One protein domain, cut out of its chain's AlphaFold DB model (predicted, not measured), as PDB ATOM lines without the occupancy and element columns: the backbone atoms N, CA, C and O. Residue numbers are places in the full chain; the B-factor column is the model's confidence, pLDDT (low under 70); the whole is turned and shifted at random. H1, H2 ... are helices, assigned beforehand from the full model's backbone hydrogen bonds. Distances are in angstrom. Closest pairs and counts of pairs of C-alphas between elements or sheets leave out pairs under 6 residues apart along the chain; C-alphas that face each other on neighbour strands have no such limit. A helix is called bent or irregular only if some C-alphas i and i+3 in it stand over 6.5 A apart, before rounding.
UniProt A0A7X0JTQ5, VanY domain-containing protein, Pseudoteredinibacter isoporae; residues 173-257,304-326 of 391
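Overview. This is residues 173 to 257 and 304 to 326 of the 391 residues of the protein "VanY domain-containing protein" of Pseudoteredinibacter isoporae (UniProt A0A7X0JTQ5). One long helix, H1, is crossed partway along by H4 and H6, which pack on it, while the shorter H2 and H3 lie near its last residues. H7 packs on H6 and crosses it, the small H5 packs on H7, and residues 242 to 257 trail away from H5 with no named element. The printed part has 108 residues with seven named helices, H1 to H7 in order along the chain, and no named strand; the class is all helix. The whole is compact, with a radius of gyration of the C-alphas of 13.6 A and spans of 37 by 32 by 23 A.

Arrangement. H1, residues 176 to 196, is the hub, touching four other helices. H2, residues 198 to 202, and H1 only just touch, and only at the corner by their tight link, with 3 pairs of C-alphas within 8 A; the closest are those of Gln 193 and Phe 201, 5.4 A apart. H3, residues 206 to 215, only just touches H1, also with 3 pairs and with residue 192 of H1 alone; the C-alphas of Val 192 and Ala 209 are closest at 6.7 A, and the lines are about perpendicular at 77 degrees. H4, residues 224 to 235, touches residues 181 to 185 of H1, about perpendicular at 87 degrees; its closest C-alphas to H1 are those of Glu 226 and Val 185, 5.9 A apart. H5, residues 238 to 241, is apart from H1. H6, residues 304 to 313, touches H1 at a steep tilt of 53 degrees, opposite ways, with the C-alphas of Ala 186 and Met 305 closest at 5.7 A. H4 and H6 are close but not clearly touching, with C-alphas 230 and 304 closest at 7.6 A. H7, residues 318 to 324, touches H6 about perpendicular at 74 degrees, with C-alphas 311 and 321 closest at 5.0 A. H7 also touches H5, where the closest C-alphas, 241 and 319, are 4.2 A apart. Every O i to N i+4 pair is within hydrogen-bond range in H2, H3, H4 and H6, against 15 of 17 in H1 and 2 of 3 in H7; H5 is too short for such a pair.

Along the chain. H1 begins at C-alpha 176 (359.632, 405.656, 372.157) and is 31.1 A long; it is irregular, but only just, with C-alphas 177 and 180 6.9 A apart. H3 is 14.3 A long, H4 16.2 A, H6 14.3 A and H7 10.1 A, while H2 and H5 are shorter. H6 begins at C-alpha 304 (367.879, 407.059, 354.754), and H7 ends at C-alpha 324 (377.766, 412.520, 361.761).

Size, cuts and confidence. The C-alphas farthest apart are those of Ser 217 and Phe 244, at 38.7 A. Residues 258 to 303 are not printed, and C-alphas 257 and 304 are 19.0 A apart across this cut. Of the links that are printed whole, H3 to H4 is short, the others are tight, and there is no long one. Mean pLDDT of the printed part is 97.7, and no printed residue is under 70.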
ATOM      1  N   PHE A 173     365.513 413.557 370.387       98.50
ATOM      2  CA  PHE A 173     365.431 412.103 370.465       98.50
ATOM      3  C   PHE A 173     364.168 411.598 369.781       98.50
ATOM      4  O   PHE A 173     363.096 412.188 369.909       98.50
ATOM      5  N   LEU A 174     364.278 410.449 369.113       98.12
ATOM      6  CA  LEU A 174     363.115 409.790 368.552       98.12
ATOM      7  C   LEU A 174     362.183 409.307 369.683       98.12
ATOM      8  O   LEU A 174     362.637 408.582 370.592       98.12
ATOM      9  N   PRO A 175     360.881 409.647 369.618       97.31
ATOM     10  CA  PRO A 175     359.907 409.209 370.608       97.31
ATOM     11  C   PRO A 175     359.837 407.675 370.724       97.31
ATOM     12  O   PRO A 175     359.952 406.989 369.701       97.31
ATOM     13  N   PRO A 176     359.657 407.105 371.935       97.44
ATOM     14  CA  PRO A 176     359.632 405.656 372.157       97.44
ATOM     15  C   PRO A 176     358.698 404.877 371.225       97.44
ATOM     16  O   PRO A 176     359.069 403.810 370.739       97.44
ATOM     17  N   GLU A 177     357.525 405.428 370.927       96.81
ATOM     18  CA  GLU A 177     356.511 404.835 370.058       96.81
ATOM     19  C   GLU A 177     356.970 404.677 368.600       96.81
ATOM     20  O   GLU A 177     356.515 403.766 367.917       96.81
ATOM     21  N   GLN A 178     357.926 405.490 368.135       97.88
ATOM     22  CA  GLN A 178     358.445 405.424 366.763       97.88
ATOM     23  C   GLN A 178     359.702 404.548 366.635       97.88
ATOM     24  O   GLN A 178     360.112 404.201 365.525       97.88
ATOM     25  N   ARG A 179     360.328 404.146 367.751       98.31
ATOM     26  CA  ARG A 179     361.595 403.385 367.738       98.31
ATOM     27  C   ARG A 179     361.452 402.015 367.086       98.31
ATOM     28  O   ARG A 179     362.337 401.603 366.338       98.31
ATOM     29  N   ARG A 180     360.328 401.322 367.315       98.25
ATOM     30  CA  ARG A 180     360.033 400.029 366.664       98.25
ATOM     31  C   ARG A 180     359.965 400.191 365.144       98.25
ATOM     32  O   ARG A 180     360.524 399.373 364.414       98.25
ATOM     33  N   THR A 181     359.345 401.270 364.681       98.75
ATOM     34  CA  THR A 181     359.187 401.582 363.256       98.75
ATOM     35  C   THR A 181     360.523 401.941 362.621       98.75
ATOM     36  O   THR A 181     360.860 401.364 361.586       98.75
ATOM     37  N   LEU A 182     361.352 402.759 363.284       98.69
ATOM     38  CA  LEU A 182     362.725 403.031 362.843       98.69
ATOM     39  C   LEU A 182     363.519 401.736 362.644       98.69
ATOM     40  O   LEU A 182     364.111 401.526 361.582       98.69
ATOM     41  N   LEU A 183     363.520 400.853 363.649       98.62
ATOM     42  CA  LEU A 183     364.256 399.587 363.591       98.62
ATOM     43  C   LEU A 183     363.744 398.699 362.452       98.62
ATOM     44  O   LEU A 183     364.540 398.108 361.718       98.62
ATOM     45  N   SER A 184     362.425 398.635 362.266       98.69
ATOM     46  CA  SER A 184     361.812 397.865 361.182       98.69
ATOM     47  C   SER A 184     362.237 398.379 359.802       98.69
ATOM     48  O   SER A 184     362.663 397.584 358.954       98.69
ATOM     49  N   VAL A 185     362.218 399.703 359.597       98.81
ATOM     50  CA  VAL A 185     362.677 400.349 358.357       98.81
ATOM     51  C   VAL A 185     364.155 400.064 358.105       98.81
ATOM     52  O   VAL A 185     364.503 399.585 357.024       98.81
ATOM     53  N   ALA A 186     365.023 400.299 359.093       98.50
ATOM     54  CA  ALA A 186     366.464 400.081 358.978       98.50
ATOM     55  C   ALA A 186     366.791 398.630 358.581       98.50
ATOM     56  O   ALA A 186     367.527 398.377 357.619       98.50
ATOM     57  N   LEU A 187     366.159 397.655 359.244       98.56
ATOM     58  CA  LEU A 187     366.314 396.239 358.919       98.56
ATOM     59  C   LEU A 187     365.796 395.910 357.514       98.56
ATOM     60  O   LEU A 187     366.424 395.126 356.795       98.56
ATOM     61  N   ARG A 188     364.663 396.485 357.093       98.62
ATOM     62  CA  ARG A 188     364.101 396.240 355.758       98.62
ATOM     63  C   ARG A 188     364.976 396.827 354.659       98.62
ATOM     64  O   ARG A 188     365.251 396.121 353.690       98.62
ATOM     65  N   LEU A 189     365.478 398.048 354.829       98.75
ATOM     66  CA  LEU A 189     366.448 398.662 353.918       98.75
ATOM     67  C   LEU A 189     367.745 397.847 353.847       98.75
ATOM     68  O   LEU A 189     368.241 397.588 352.751       98.75
ATOM     69  N   GLY A 190     368.220 397.311 354.975       98.56
ATOM     70  CA  GLY A 190     369.338 396.366 354.994       98.56
ATOM     71  C   GLY A 190     369.067 395.100 354.167       98.56
ATOM     72  O   GLY A 190     369.943 394.628 353.439       98.56
ATOM     73  N   ARG A 191     367.841 394.558 354.204       98.69
ATOM     74  CA  ARG A 191     367.442 393.432 353.336       98.69
ATOM     75  C   ARG A 191     367.359 393.838 351.863       98.69
ATOM     76  O   ARG A 191     367.771 393.045 351.017       98.69
ATOM     77  N   VAL A 192     366.895 395.052 351.548       98.69
ATOM     78  CA  VAL A 192     366.944 395.596 350.177       98.69
ATOM     79  C   VAL A 192     368.388 395.614 349.682       98.69
ATOM     80  O   VAL A 192     368.667 395.010 348.647       98.69
ATOM     81  N   GLN A 193     369.316 396.214 350.435       98.56
ATOM     82  CA  GLN A 193     370.732 396.277 350.067       98.56
ATOM     83  C   GLN A 193     371.338 394.888 349.845       98.56
ATOM     84  O   GLN A 193     372.033 394.680 348.851       98.56
ATOM     85  N   LYS A 194     371.062 393.925 350.735       98.19
ATOM     86  CA  LYS A 194     371.549 392.542 350.594       98.19
ATOM     87  C   LYS A 194     371.075 391.884 349.295       98.19
ATOM     88  O   LYS A 194     371.820 391.103 348.716       98.19
ATOM     89  N   ILE A 195     369.858 392.187 348.838       97.94
ATOM     90  CA  ILE A 195     369.298 391.622 347.603       97.94
ATOM     91  C   ILE A 195     369.819 392.332 346.351       97.94
ATOM     92  O   ILE A 195     370.119 391.661 345.369       97.94
ATOM     93  N   VAL A 196     369.919 393.664 346.356       97.56
ATOM     94  CA  VAL A 196     370.337 394.418 345.156       97.56
ATOM     95  C   VAL A 196     371.860 394.519 345.004       97.56
ATOM     96  O   VAL A 196     372.349 394.762 343.901       97.56
ATOM     97  N   GLY A 197     372.609 394.324 346.092       97.62
ATOM     98  CA  GLY A 197     374.060 394.488 346.166       97.62
ATOM     99  C   GLY A 197     374.487 395.917 346.520       97.62
ATOM    100  O   GLY A 197     373.806 396.888 346.194       97.62
ATOM    101  N   HIS A 198     375.648 396.052 347.175       95.56
ATOM    102  CA  HIS A 198     376.146 397.327 347.717       95.56
ATOM    103  C   HIS A 198     376.183 398.456 346.676       95.56
ATOM    104  O   HIS A 198     375.604 399.517 346.901       95.56
ATOM    105  N   GLY A 199     376.808 398.212 345.519       95.88
ATOM    106  CA  GLY A 199     376.942 399.235 344.482       95.88
ATOM    107  C   GLY A 199     375.598 399.690 343.920       95.88
ATOM    108  O   GLY A 199     375.353 400.887 343.824       95.88
ATOM    109  N   ASN A 200     374.695 398.758 343.604       97.75
ATOM    110  CA  ASN A 200     373.371 399.110 343.083       97.75
ATOM    111  C   ASN A 200     372.521 399.844 344.123       97.75
ATOM    112  O   ASN A 200     371.758 400.733 343.764       97.75
ATOM    113  N   PHE A 201     372.671 399.505 345.407       98.50
ATOM    114  CA  PHE A 201     371.951 400.173 346.487       98.50
ATOM    115  C   PHE A 201     372.335 401.651 346.623       98.50
ATOM    116  O   PHE A 201     371.478 402.469 346.941       98.50
ATOM    117  N   ASN A 202     373.587 402.010 346.319       98.25
ATOM    118  CA  ASN A 202     374.055 403.398 346.361       98.25
ATOM    119  C   ASN A 202     373.289 404.326 345.400       98.25
ATOM    120  O   ASN A 202     373.213 405.520 345.657       98.25
ATOM    121  N   VAL A 203     372.702 403.791 344.324       98.19
ATOM    122  CA  VAL A 203     371.974 404.562 343.298       98.19
ATOM    123  C   VAL A 203     370.502 404.150 343.167       98.19
ATOM    124  O   VAL A 203     369.812 404.592 342.251       98.19
ATOM    125  N   LEU A 204     370.004 403.295 344.067       98.12
ATOM    126  CA  LEU A 204     368.636 402.779 344.025       98.12
ATOM    127  C   LEU A 204     367.635 403.871 344.427       98.12
ATOM    128  O   LEU A 204     367.755 404.439 345.515       98.12
ATOM    129  N   GLY A 205     366.634 404.135 343.583       98.00
ATOM    130  CA  GLY A 205     365.547 405.072 343.898       98.00
ATOM    131  C   GLY A 205     364.500 404.482 344.852       98.00
ATOM    132  O   GLY A 205     364.364 403.259 344.963       98.00
ATOM    133  N   PHE A 206     363.718 405.338 345.513       98.44
ATOM    134  CA  PHE A 206     362.726 404.918 346.517       98.44
ATOM    135  C   PHE A 206     361.626 404.013 345.947       98.44
ATOM    136  O   PHE A 206     361.410 402.906 346.449       98.44
ATOM    137  N   ASP A 207     361.020 404.392 344.821       98.31
ATOM    138  CA  ASP A 207     360.018 403.564 344.134       98.31
ATOM    139  C   ASP A 207     360.562 402.197 343.711       98.31
ATOM    140  O   ASP A 207     359.855 401.182 343.718       98.31
ATOM    141  N   GLU A 208     361.841 402.149 343.330       98.06
ATOM    142  CA  GLU A 208     362.505 400.899 342.990       98.06
ATOM    143  C   GLU A 208     362.666 400.032 344.239       98.06
ATOM    144  O   GLU A 208     362.308 398.856 344.189       98.06
ATOM    145  N   ALA A 209     363.103 400.597 345.368       98.25
ATOM    146  CA  ALA A 209     363.180 399.888 346.646       98.25
ATOM    147  C   ALA A 209     361.816 399.314 347.074       98.25
ATOM    148  O   ALA A 209     361.729 398.137 347.444       98.25
ATOM    149  N   ILE A 210     360.729 400.080 346.923       98.44
ATOM    150  CA  ILE A 210     359.363 399.592 347.168       98.44
ATOM    151  C   ILE A 210     359.029 398.436 346.217       98.44
ATOM    152  O   ILE A 210     358.522 397.399 346.657       98.44
ATOM    153  N   ARG A 211     359.339 398.557 344.921       98.31
ATOM    154  CA  ARG A 211     359.113 397.487 343.933       98.31
ATOM    155  C   ARG A 211     359.887 396.214 344.282       98.31
ATOM    156  O   ARG A 211     359.315 395.126 344.222       98.31
ATOM    157  N   PHE A 212     361.149 396.336 344.695       98.06
ATOM    158  CA  PHE A 212     361.958 395.216 345.179       98.06
ATOM    159  C   PHE A 212     361.315 394.562 346.407       98.06
ATOM    160  O   PHE A 212     361.163 393.342 346.428       98.06
ATOM    161  N   SER A 213     360.854 395.350 347.380       97.62
ATOM    162  CA  SER A 213     360.208 394.828 348.592       97.62
ATOM    163  C   SER A 213     358.931 394.022 348.308       97.62
ATOM    164  O   SER A 213     358.661 393.021 348.970       97.62
ATOM    165  N   LYS A 214     358.170 394.418 347.275       97.12
ATOM    166  CA  LYS A 214     356.976 393.704 346.796       97.12
ATOM    167  C   LYS A 214     357.328 392.417 346.049       97.12
ATOM    168  O   LYS A 214     356.596 391.439 346.162       97.12
ATOM    169  N   LYS A 215     358.422 392.423 345.283       97.38
ATOM    170  CA  LYS A 215     358.836 391.299 344.431       97.38
ATOM    171  C   LYS A 215     359.566 390.198 345.202       97.38
ATOM    172  O   LYS A 215     359.391 389.024 344.892       97.38
ATOM    173  N   TYR A 216     360.393 390.558 346.180       97.38
ATOM    174  CA  TYR A 216     361.246 389.610 346.893       97.38
ATOM    175  C   TYR A 216     360.756 389.416 348.328       97.38
ATOM    176  O   TYR A 216     360.950 390.275 349.188       97.38
ATOM    177  N   SER A 217     360.184 388.242 348.610       96.25
ATOM    178  CA  SER A 217     359.678 387.875 349.943       96.25
ATOM    179  C   SER A 217     360.735 387.984 351.046       96.25
ATOM    180  O   SER A 217     360.405 388.353 352.166       96.25
ATOM    181  N   LYS A 218     362.015 387.752 350.716       97.19
ATOM    182  CA  LYS A 218     363.153 387.939 351.633       97.19
ATOM    183  C   LYS A 218     363.300 389.378 352.140       97.19
ATOM    184  O   LYS A 218     363.857 389.570 353.208       97.19
ATOM    185  N   ILE A 219     362.840 390.380 351.392       98.06
ATOM    186  CA  ILE A 219     362.797 391.775 351.856       98.06
ATOM    187  C   ILE A 219     361.527 391.987 352.682       98.06
ATOM    188  O   ILE A 219     361.589 392.530 353.788       98.06
ATOM    189  N   GLY A 220     360.397 391.516 352.146       97.31
ATOM    190  CA  GLY A 220     359.056 391.758 352.666       97.31
ATOM    191  C   GLY A 220     358.587 393.181 352.353       97.31
ATOM    192  O   GLY A 220     359.393 394.109 352.338       97.31
ATOM    193  N   ARG A 221     357.283 393.358 352.137       98.00
ATOM    194  CA  ARG A 221     356.677 394.653 351.784       98.00
ATOM    195  C   ARG A 221     356.861 395.678 352.903       98.00
ATOM    196  O   ARG A 221     356.777 395.300 354.069       98.00
ATOM    197  N   PHE A 222     357.069 396.941 352.531       98.50
ATOM    198  CA  PHE A 222     356.943 398.044 353.481       98.50
ATOM    199  C   PHE A 222     355.488 398.170 353.955       98.50
ATOM    200  O   PHE A 222     354.574 398.009 353.139       98.50
ATOM    201  N   THR A 223     355.285 398.418 355.247       98.56
ATOM    202  CA  THR A 223     353.972 398.777 355.807       98.56
ATOM    203  C   THR A 223     353.682 400.259 355.581       98.56
ATOM    204  O   THR A 223     354.598 401.042 355.343       98.56
ATOM    205  N   ASP A 224     352.416 400.663 355.689       98.56
ATOM    206  CA  ASP A 224     352.047 402.080 355.572       98.56
ATOM    207  C   ASP A 224     352.693 402.923 356.685       98.56
ATOM    208  O   ASP A 224     353.121 404.044 356.439       98.56
ATOM    209  N   GLU A 225     352.857 402.349 357.880       98.62
ATOM    210  CA  GLU A 225     353.566 402.979 358.998       98.62
ATOM    211  C   GLU A 225     355.058 403.195 358.692       98.62
ATOM    212  O   GLU A 225     355.592 404.272 358.938       98.62
ATOM    213  N   GLU A 226     355.734 402.202 358.105       98.81
ATOM    214  CA  GLU A 226     357.133 402.330 357.683       98.81
ATOM    215  C   GLU A 226     357.298 403.379 356.572       98.81
ATOM    216  O   GLU A 226     358.278 404.125 356.570       98.81
ATOM    217  N   LEU A 227     356.357 403.435 355.622       98.75
ATOM    218  CA  LEU A 227     356.361 404.423 354.540       98.75
ATOM    219  C   LEU A 227     356.147 405.841 355.079       98.75
ATOM    220  O   LEU A 227     356.946 406.723 354.767       98.75
ATOM    221  N   ALA A 228     355.141 406.035 355.935       98.69
ATOM    222  CA  ALA A 228     354.868 407.316 356.581       98.69
ATOM    223  C   ALA A 228     356.038 407.770 357.467       98.69
ATOM    224  O   ALA A 228     356.375 408.950 357.497       98.69
ATOM    225  N   PHE A 229     356.705 406.836 358.151       98.81
ATOM    226  CA  PHE A 229     357.899 407.136 358.936       98.81
ATOM    227  C   PHE A 229     359.064 407.624 358.064       98.81
ATOM    228  O   PHE A 229     359.707 408.616 358.399       98.81
ATOM    229  N   MET A 230     359.334 406.960 356.934       98.81
ATOM    230  CA  MET A 230     360.380 407.406 356.003       98.81
ATOM    231  C   MET A 230     360.070 408.778 355.398       98.81
ATOM    232  O   MET A 230     360.983 409.586 355.248       98.81
ATOM    233  N   GLU A 231     358.806 409.047 355.072       98.56
ATOM    234  CA  GLU A 231     358.361 410.360 354.592       98.56
ATOM    235  C   GLU A 231     358.540 411.435 355.671       98.56
ATOM    236  O   GLU A 231     359.162 412.459 355.409       98.56
ATOM    237  N   MET A 232     358.127 411.166 356.913       98.19
ATOM    238  CA  MET A 232     358.331 412.077 358.044       98.19
ATOM    239  C   MET A 232     359.813 412.427 358.247       98.19
ATOM    240  O   MET A 232     360.149 413.605 358.368       98.19
ATOM    241  N   ILE A 233     360.714 411.438 358.226       98.38
ATOM    242  CA  ILE A 233     362.161 411.680 358.374       98.38
ATOM    243  C   ILE A 233     362.723 412.507 357.207       98.38
ATOM    244  O   ILE A 233     363.634 413.304 357.414       98.38
ATOM    245  N   PHE A 234     362.213 412.319 355.988       98.56
ATOM    246  CA  PHE A 234     362.656 413.070 354.810       98.56
ATOM    247  C   PHE A 234     362.114 414.511 354.775       98.56
ATOM    248  O   PHE A 234     362.786 415.408 354.263       98.56
ATOM    249  N   GLU A 235     360.905 414.745 355.290       97.81
ATOM    250  CA  GLU A 235     360.265 416.068 355.280       97.81
ATOM    251  C   GLU A 235     360.570 416.926 356.509       97.81
ATOM    252  O   GLU A 235     360.407 418.144 356.452       97.81
ATOM    253  N   THR A 236     361.039 416.332 357.609       96.94
ATOM    254  CA  THR A 236     361.443 417.101 358.794       96.94
ATOM    255  C   THR A 236     362.581 418.058 358.441       96.94
ATOM    256  O   THR A 236     363.560 417.673 357.796       96.94
ATOM    257  N   GLN A 237     362.480 419.312 358.887       96.19
ATOM    258  CA  GLN A 237     363.515 420.301 358.618       96.19
ATOM    259  C   GLN A 237     364.811 419.912 359.324       96.19
ATOM    260  O   GLN A 237     364.871 419.846 360.549       96.19
ATOM    261  N   ALA A 238     365.877 419.708 358.551       96.25
ATOM    262  CA  ALA A 238     367.154 419.223 359.069       96.25
ATOM    263  C   ALA A 238     367.752 420.100 360.190       96.25
ATOM    264  O   ALA A 238     368.459 419.586 361.061       96.25
ATOM    265  N   SER A 239     367.419 421.397 360.220       95.94
ATOM    266  CA  SER A 239     367.828 422.324 361.280       95.94
ATOM    267  C   SER A 239     367.265 421.953 362.652       95.94
ATOM    268  O   SER A 239     367.893 422.268 363.658       95.94
ATOM    269  N   GLU A 240     366.133 421.245 362.719       95.75
ATOM    270  CA  GLU A 240     365.598 420.702 363.976       95.75
ATOM    271  C   GLU A 240     366.541 419.659 364.582       95.75
ATOM    272  O   GLU A 240     366.683 419.568 365.798       95.75
ATOM    273  N   TYR A 241     367.265 418.918 363.741       96.38
ATOM    274  CA  TYR A 241     368.317 418.008 364.188       96.38
ATOM    275  C   TYR A 241     369.668 418.715 364.364       96.38
ATOM    276  O   TYR A 241     370.647 418.061 364.706       96.38
ATOM    277  N   GLY A 242     369.764 420.026 364.136       95.31
ATOM    278  CA  GLY A 242     371.027 420.768 364.181       95.31
ATOM    279  C   GLY A 242     371.902 420.607 362.933       95.31
ATOM    280  O   GLY A 242     373.104 420.846 363.014       95.31
ATOM    281  N   PHE A 243     371.322 420.212 361.794       96.75
ATOM    282  CA  PHE A 243     371.997 420.188 360.494       96.75
ATOM    283  C   PHE A 243     371.537 421.375 359.638       96.75
ATOM    284  O   PHE A 243     370.348 421.543 359.380       96.75
ATOM    285  N   PHE A 244     372.480 422.183 359.159       96.38
ATOM    286  CA  PHE A 244     372.200 423.468 358.500       96.38
ATOM    287  C   PHE A 244     372.570 423.493 357.010       96.38
ATOM    288  O   PHE A 244     372.568 424.549 356.383       96.38
ATOM    289  N   GLY A 245     372.906 422.340 356.426       94.25
ATOM    290  CA  GLY A 245     373.118 422.224 354.983       94.25
ATOM    291  C   GLY A 245     371.816 422.231 354.184       94.25
ATOM    292  O   GLY A 245     370.768 421.784 354.652       94.25
ATOM    293  N   GLU A 246     371.903 422.710 352.947       95.06
ATOM    294  CA  GLU A 246     370.772 422.810 352.024       95.06
ATOM    295  C   GLU A 246     370.134 421.443 351.726       95.06
ATOM    296  O   GLU A 246     370.806 420.407 351.714       95.06
ATOM    297  N   LYS A 247     368.819 421.444 351.473       97.06
ATOM    298  CA  LYS A 247     368.104 420.277 350.945       97.06
ATOM    299  C   LYS A 247     368.395 420.208 349.446       97.06
ATOM    300  O   LYS A 247     367.999 421.097 348.702       97.06
ATOM    301  N   VAL A 248     369.125 419.181 349.019       96.62
ATOM    302  CA  VAL A 248     369.605 419.014 347.633       96.62
ATOM    303  C   VAL A 248     368.728 418.077 346.800       96.62
ATOM    304  O   VAL A 248     368.952 417.912 345.605       96.62
ATOM    305  N   SER A 249     367.744 417.439 347.433       96.38
ATOM    306  CA  SER A 249     366.736 416.606 346.786       96.38
ATOM    307  C   SER A 249     365.359 416.976 347.325       96.38
ATOM    308  O   SER A 249     365.123 416.958 348.534       96.38
ATOM    309  N   GLU A 250     364.461 417.336 346.413       94.69
ATOM    310  CA  GLU A 250     363.127 417.853 346.729       94.69
ATOM    311  C   GLU A 250     362.119 416.730 346.976       94.69
ATOM    312  O   GLU A 250     361.105 416.951 347.631       94.69
ATOM    313  N   SER A 251     362.392 415.517 346.484       97.06
ATOM    314  CA  SER A 251     361.511 414.367 346.667       97.06
ATOM    315  C   SER A 251     362.262 413.127 347.125       97.06
ATOM    316  O   SER A 251     363.287 412.740 346.562       97.06
ATOM    317  N   LEU A 252     361.666 412.390 348.068       96.31
ATOM    318  CA  LEU A 252     362.143 411.063 348.463       96.31
ATOM    319  C   LEU A 252     362.272 410.116 347.252       96.31
ATOM    320  O   LEU A 252     363.142 409.242 347.237       96.31
ATOM    321  N   SER A 253     361.455 410.333 346.216       97.12
ATOM    322  CA  SER A 253     361.430 409.543 344.980       97.12
ATOM    323  C   SER A 253     362.374 410.038 343.883       97.12
ATOM    324  O   SER A 253     362.377 409.452 342.798       97.12
ATOM    325  N   ASP A 254     363.201 411.055 344.146       96.88
ATOM    326  CA  ASP A 254     364.208 411.523 343.192       96.88
ATOM    327  C   ASP A 254     365.132 410.381 342.745       96.88
ATOM    328  O   ASP A 254     365.521 409.489 343.513       96.88
ATOM    329  N   ARG A 255     365.466 410.382 341.450       95.75
ATOM    330  CA  ARG A 255     366.193 409.289 340.794       95.75
ATOM    331  C   ARG A 255     367.499 409.782 340.206       95.75
ATOM    332  O   ARG A 255     367.538 410.770 339.482       95.75
ATOM    333  N   ILE A 256     368.541 408.985 340.408       96.19
ATOM    334  CA  ILE A 256     369.815 409.149 339.717       96.19
ATOM    335  C   ILE A 256     369.718 408.439 338.366       96.19
ATOM    336  O   ILE A 256     369.499 407.225 338.284       96.19
ATOM    337  N   ALA A 257     369.854 409.195 337.281       95.81
ATOM    338  CA  ALA A 257     369.775 408.644 335.939       95.81
ATOM    339  C   ALA A 257     371.024 407.809 335.616       95.81
ATOM    340  O   ALA A 257     372.152 408.288 335.664       95.81
ATOM    341  N   MET A 304     368.869 407.477 353.755       98.75
ATOM    342  CA  MET A 304     367.879 407.059 354.754       98.75
ATOM    343  C   MET A 304     368.415 405.923 355.613       98.75
ATOM    344  O   MET A 304     368.478 406.041 356.830       98.75
ATOM    345  N   MET A 305     368.884 404.841 354.992       98.81
ATOM    346  CA  MET A 305     369.419 403.708 355.741       98.81
ATOM    347  C   MET A 305     370.633 404.096 356.603       98.81
ATOM    348  O   MET A 305     370.713 403.677 357.753       98.81
ATOM    349  N   LEU A 306     371.570 404.890 356.068       98.62
ATOM    350  CA  LEU A 306     372.751 405.334 356.816       98.62
ATOM    351  C   LEU A 306     372.365 406.200 358.024       98.62
ATOM    352  O   LEU A 306     372.836 405.942 359.130       98.62
ATOM    353  N   PHE A 307     371.481 407.180 357.825       98.75
ATOM    354  CA  PHE A 307     371.019 408.074 358.885       98.75
ATOM    355  C   PHE A 307     370.267 407.315 359.985       98.75
ATOM    356  O   PHE A 307     370.586 407.467 361.162       98.75
ATOM    357  N   LEU A 308     369.330 406.429 359.618       98.81
ATOM    358  CA  LEU A 308     368.575 405.637 360.592       98.81
ATOM    359  C   LEU A 308     369.471 404.671 361.374       98.81
ATOM    360  O   LEU A 308     369.302 404.534 362.582       98.81
ATOM    361  N   ASN A 309     370.454 404.038 360.729       98.69
ATOM    362  CA  ASN A 309     371.416 403.192 361.439       98.69
ATOM    363  C   ASN A 309     372.234 404.006 362.448       98.69
ATOM    364  O   ASN A 309     372.364 403.587 363.597       98.69
ATOM    365  N   LYS A 310     372.716 405.197 362.067       98.50
ATOM    366  CA  LYS A 310     373.433 406.071 363.002       98.50
ATOM    367  C   LYS A 310     372.527 406.573 364.126       98.50
ATOM    368  O   LYS A 310     373.001 406.700 365.249       98.50
ATOM    369  N   ALA A 311     371.240 406.804 363.870       98.62
ATOM    370  CA  ALA A 311     370.277 407.111 364.925       98.62
ATOM    371  C   ALA A 311     370.161 405.962 365.938       98.62
ATOM    372  O   ALA A 311     370.167 406.227 367.133       98.62
ATOM    373  N   VAL A 312     370.138 404.695 365.501       98.50
ATOM    374  CA  VAL A 312     370.172 403.542 366.425       98.50
ATOM    375  C   VAL A 312     371.467 403.509 367.232       98.50
ATOM    376  O   VAL A 312     371.423 403.355 368.449       98.50
ATOM    377  N   GLU A 313     372.616 403.672 366.571       97.62
ATOM    378  CA  GLU A 313     373.931 403.726 367.234       97.62
ATOM    379  C   GLU A 313     374.024 404.876 368.243       97.62
ATOM    380  O   GLU A 313     374.724 404.771 369.245       97.62
ATOM    381  N   SER A 314     373.286 405.954 367.986       97.94
ATOM    382  CA  SER A 314     373.187 407.145 368.826       97.94
ATOM    383  C   SER A 314     372.071 407.043 369.869       97.94
ATOM    384  O   SER A 314     371.577 408.068 370.325       97.94
ATOM    385  N   GLU A 315     371.615 405.835 370.210       98.19
ATOM    386  CA  GLU A 315     370.548 405.605 371.199       98.19
ATOM    387  C   GLU A 315     369.256 406.386 370.889       98.19
ATOM    388  O   GLU A 315     368.555 406.885 371.769       98.19
ATOM    389  N   PHE A 316     368.925 406.461 369.599       98.50
ATOM    390  CA  PHE A 316     367.794 407.193 369.029       98.50
ATOM    391  C   PHE A 316     367.893 408.726 369.124       98.50
ATOM    392  O   PHE A 316     366.896 409.410 368.893       98.50
ATOM    393  N   ASN A 317     369.076 409.278 369.402       98.62
ATOM    394  CA  ASN A 317     369.363 410.709 369.303       98.62
ATOM    395  C   ASN A 317     369.555 411.117 367.825       98.62
ATOM    396  O   ASN A 317     370.583 410.821 367.206       98.62
ATOM    397  N   LEU A 318     368.555 411.789 367.249       98.62
ATOM    398  CA  LEU A 318     368.558 412.231 365.850       98.62
ATOM    399  C   LEU A 318     369.519 413.401 365.627       98.62
ATOM    400  O   LEU A 318     370.174 413.458 364.587       98.62
ATOM    401  N   SER A 319     369.661 414.288 366.615       98.31
ATOM    402  CA  SER A 319     370.627 415.388 366.548       98.31
ATOM    403  C   SER A 319     372.068 414.884 366.573       98.31
ATOM    404  O   SER A 319     372.924 415.381 365.849       98.31
ATOM    405  N   LYS A 320     372.361 413.843 367.349       98.31
ATOM    406  CA  LYS A 320     373.674 413.184 367.333       98.31
ATOM    407  C   LYS A 320     373.957 412.473 366.020       98.31
ATOM    408  O   LYS A 320     375.070 412.552 365.495       98.31
ATOM    409  N   ALA A 321     372.942 411.825 365.453       98.44
ATOM    410  CA  ALA A 321     373.068 411.215 364.140       98.44
ATOM    411  C   ALA A 321     373.348 412.256 363.048       98.44
ATOM    412  O   ALA A 321     374.242 412.038 362.228       98.44
ATOM    413  N   SER A 322     372.659 413.401 363.080       98.06
ATOM    414  CA  SER A 322     372.796 414.472 362.082       98.06
ATOM    415  C   SER A 322     374.191 415.107 362.069       98.06
ATOM    416  O   SER A 322     374.713 415.426 361.002       98.06
ATOM    417  N   ARG A 323     374.846 415.193 363.238       97.31
ATOM    418  CA  ARG A 323     376.233 415.670 363.360       97.31
ATOM    419  C   ARG A 323     377.250 414.761 362.674       97.31
ATOM    420  O   ARG A 323     378.358 415.200 362.382       97.31
ATOM    421  N   SER A 324     376.898 413.498 362.432       96.19
ATOM    422  CA  SER A 324     377.766 412.520 361.761       96.19
ATOM    423  C   SER A 324     377.350 412.209 360.327       96.19
ATOM    424  O   SER A 324     378.177 411.772 359.535       96.19
ATOM    425  N   LEU A 325     376.066 412.344 360.001       96.31
ATOM    426  CA  LEU A 325     375.509 412.018 358.695       96.31
ATOM    427  C   LEU A 325     374.381 412.986 358.366       96.31
ATOM    428  O   LEU A 325     373.430 413.110 359.130       96.31
ATOM    429  N   ALA A 326     374.432 413.577 357.175       97.75
ATOM    430  CA  ALA A 326     373.338 414.402 356.678       97.75
ATOM    431  C   ALA A 326     371.989 413.655 356.734       97.75
ATOM    432  O   ALA A 326     371.930 412.477 356.357       97.75
TER     433      ALA A 326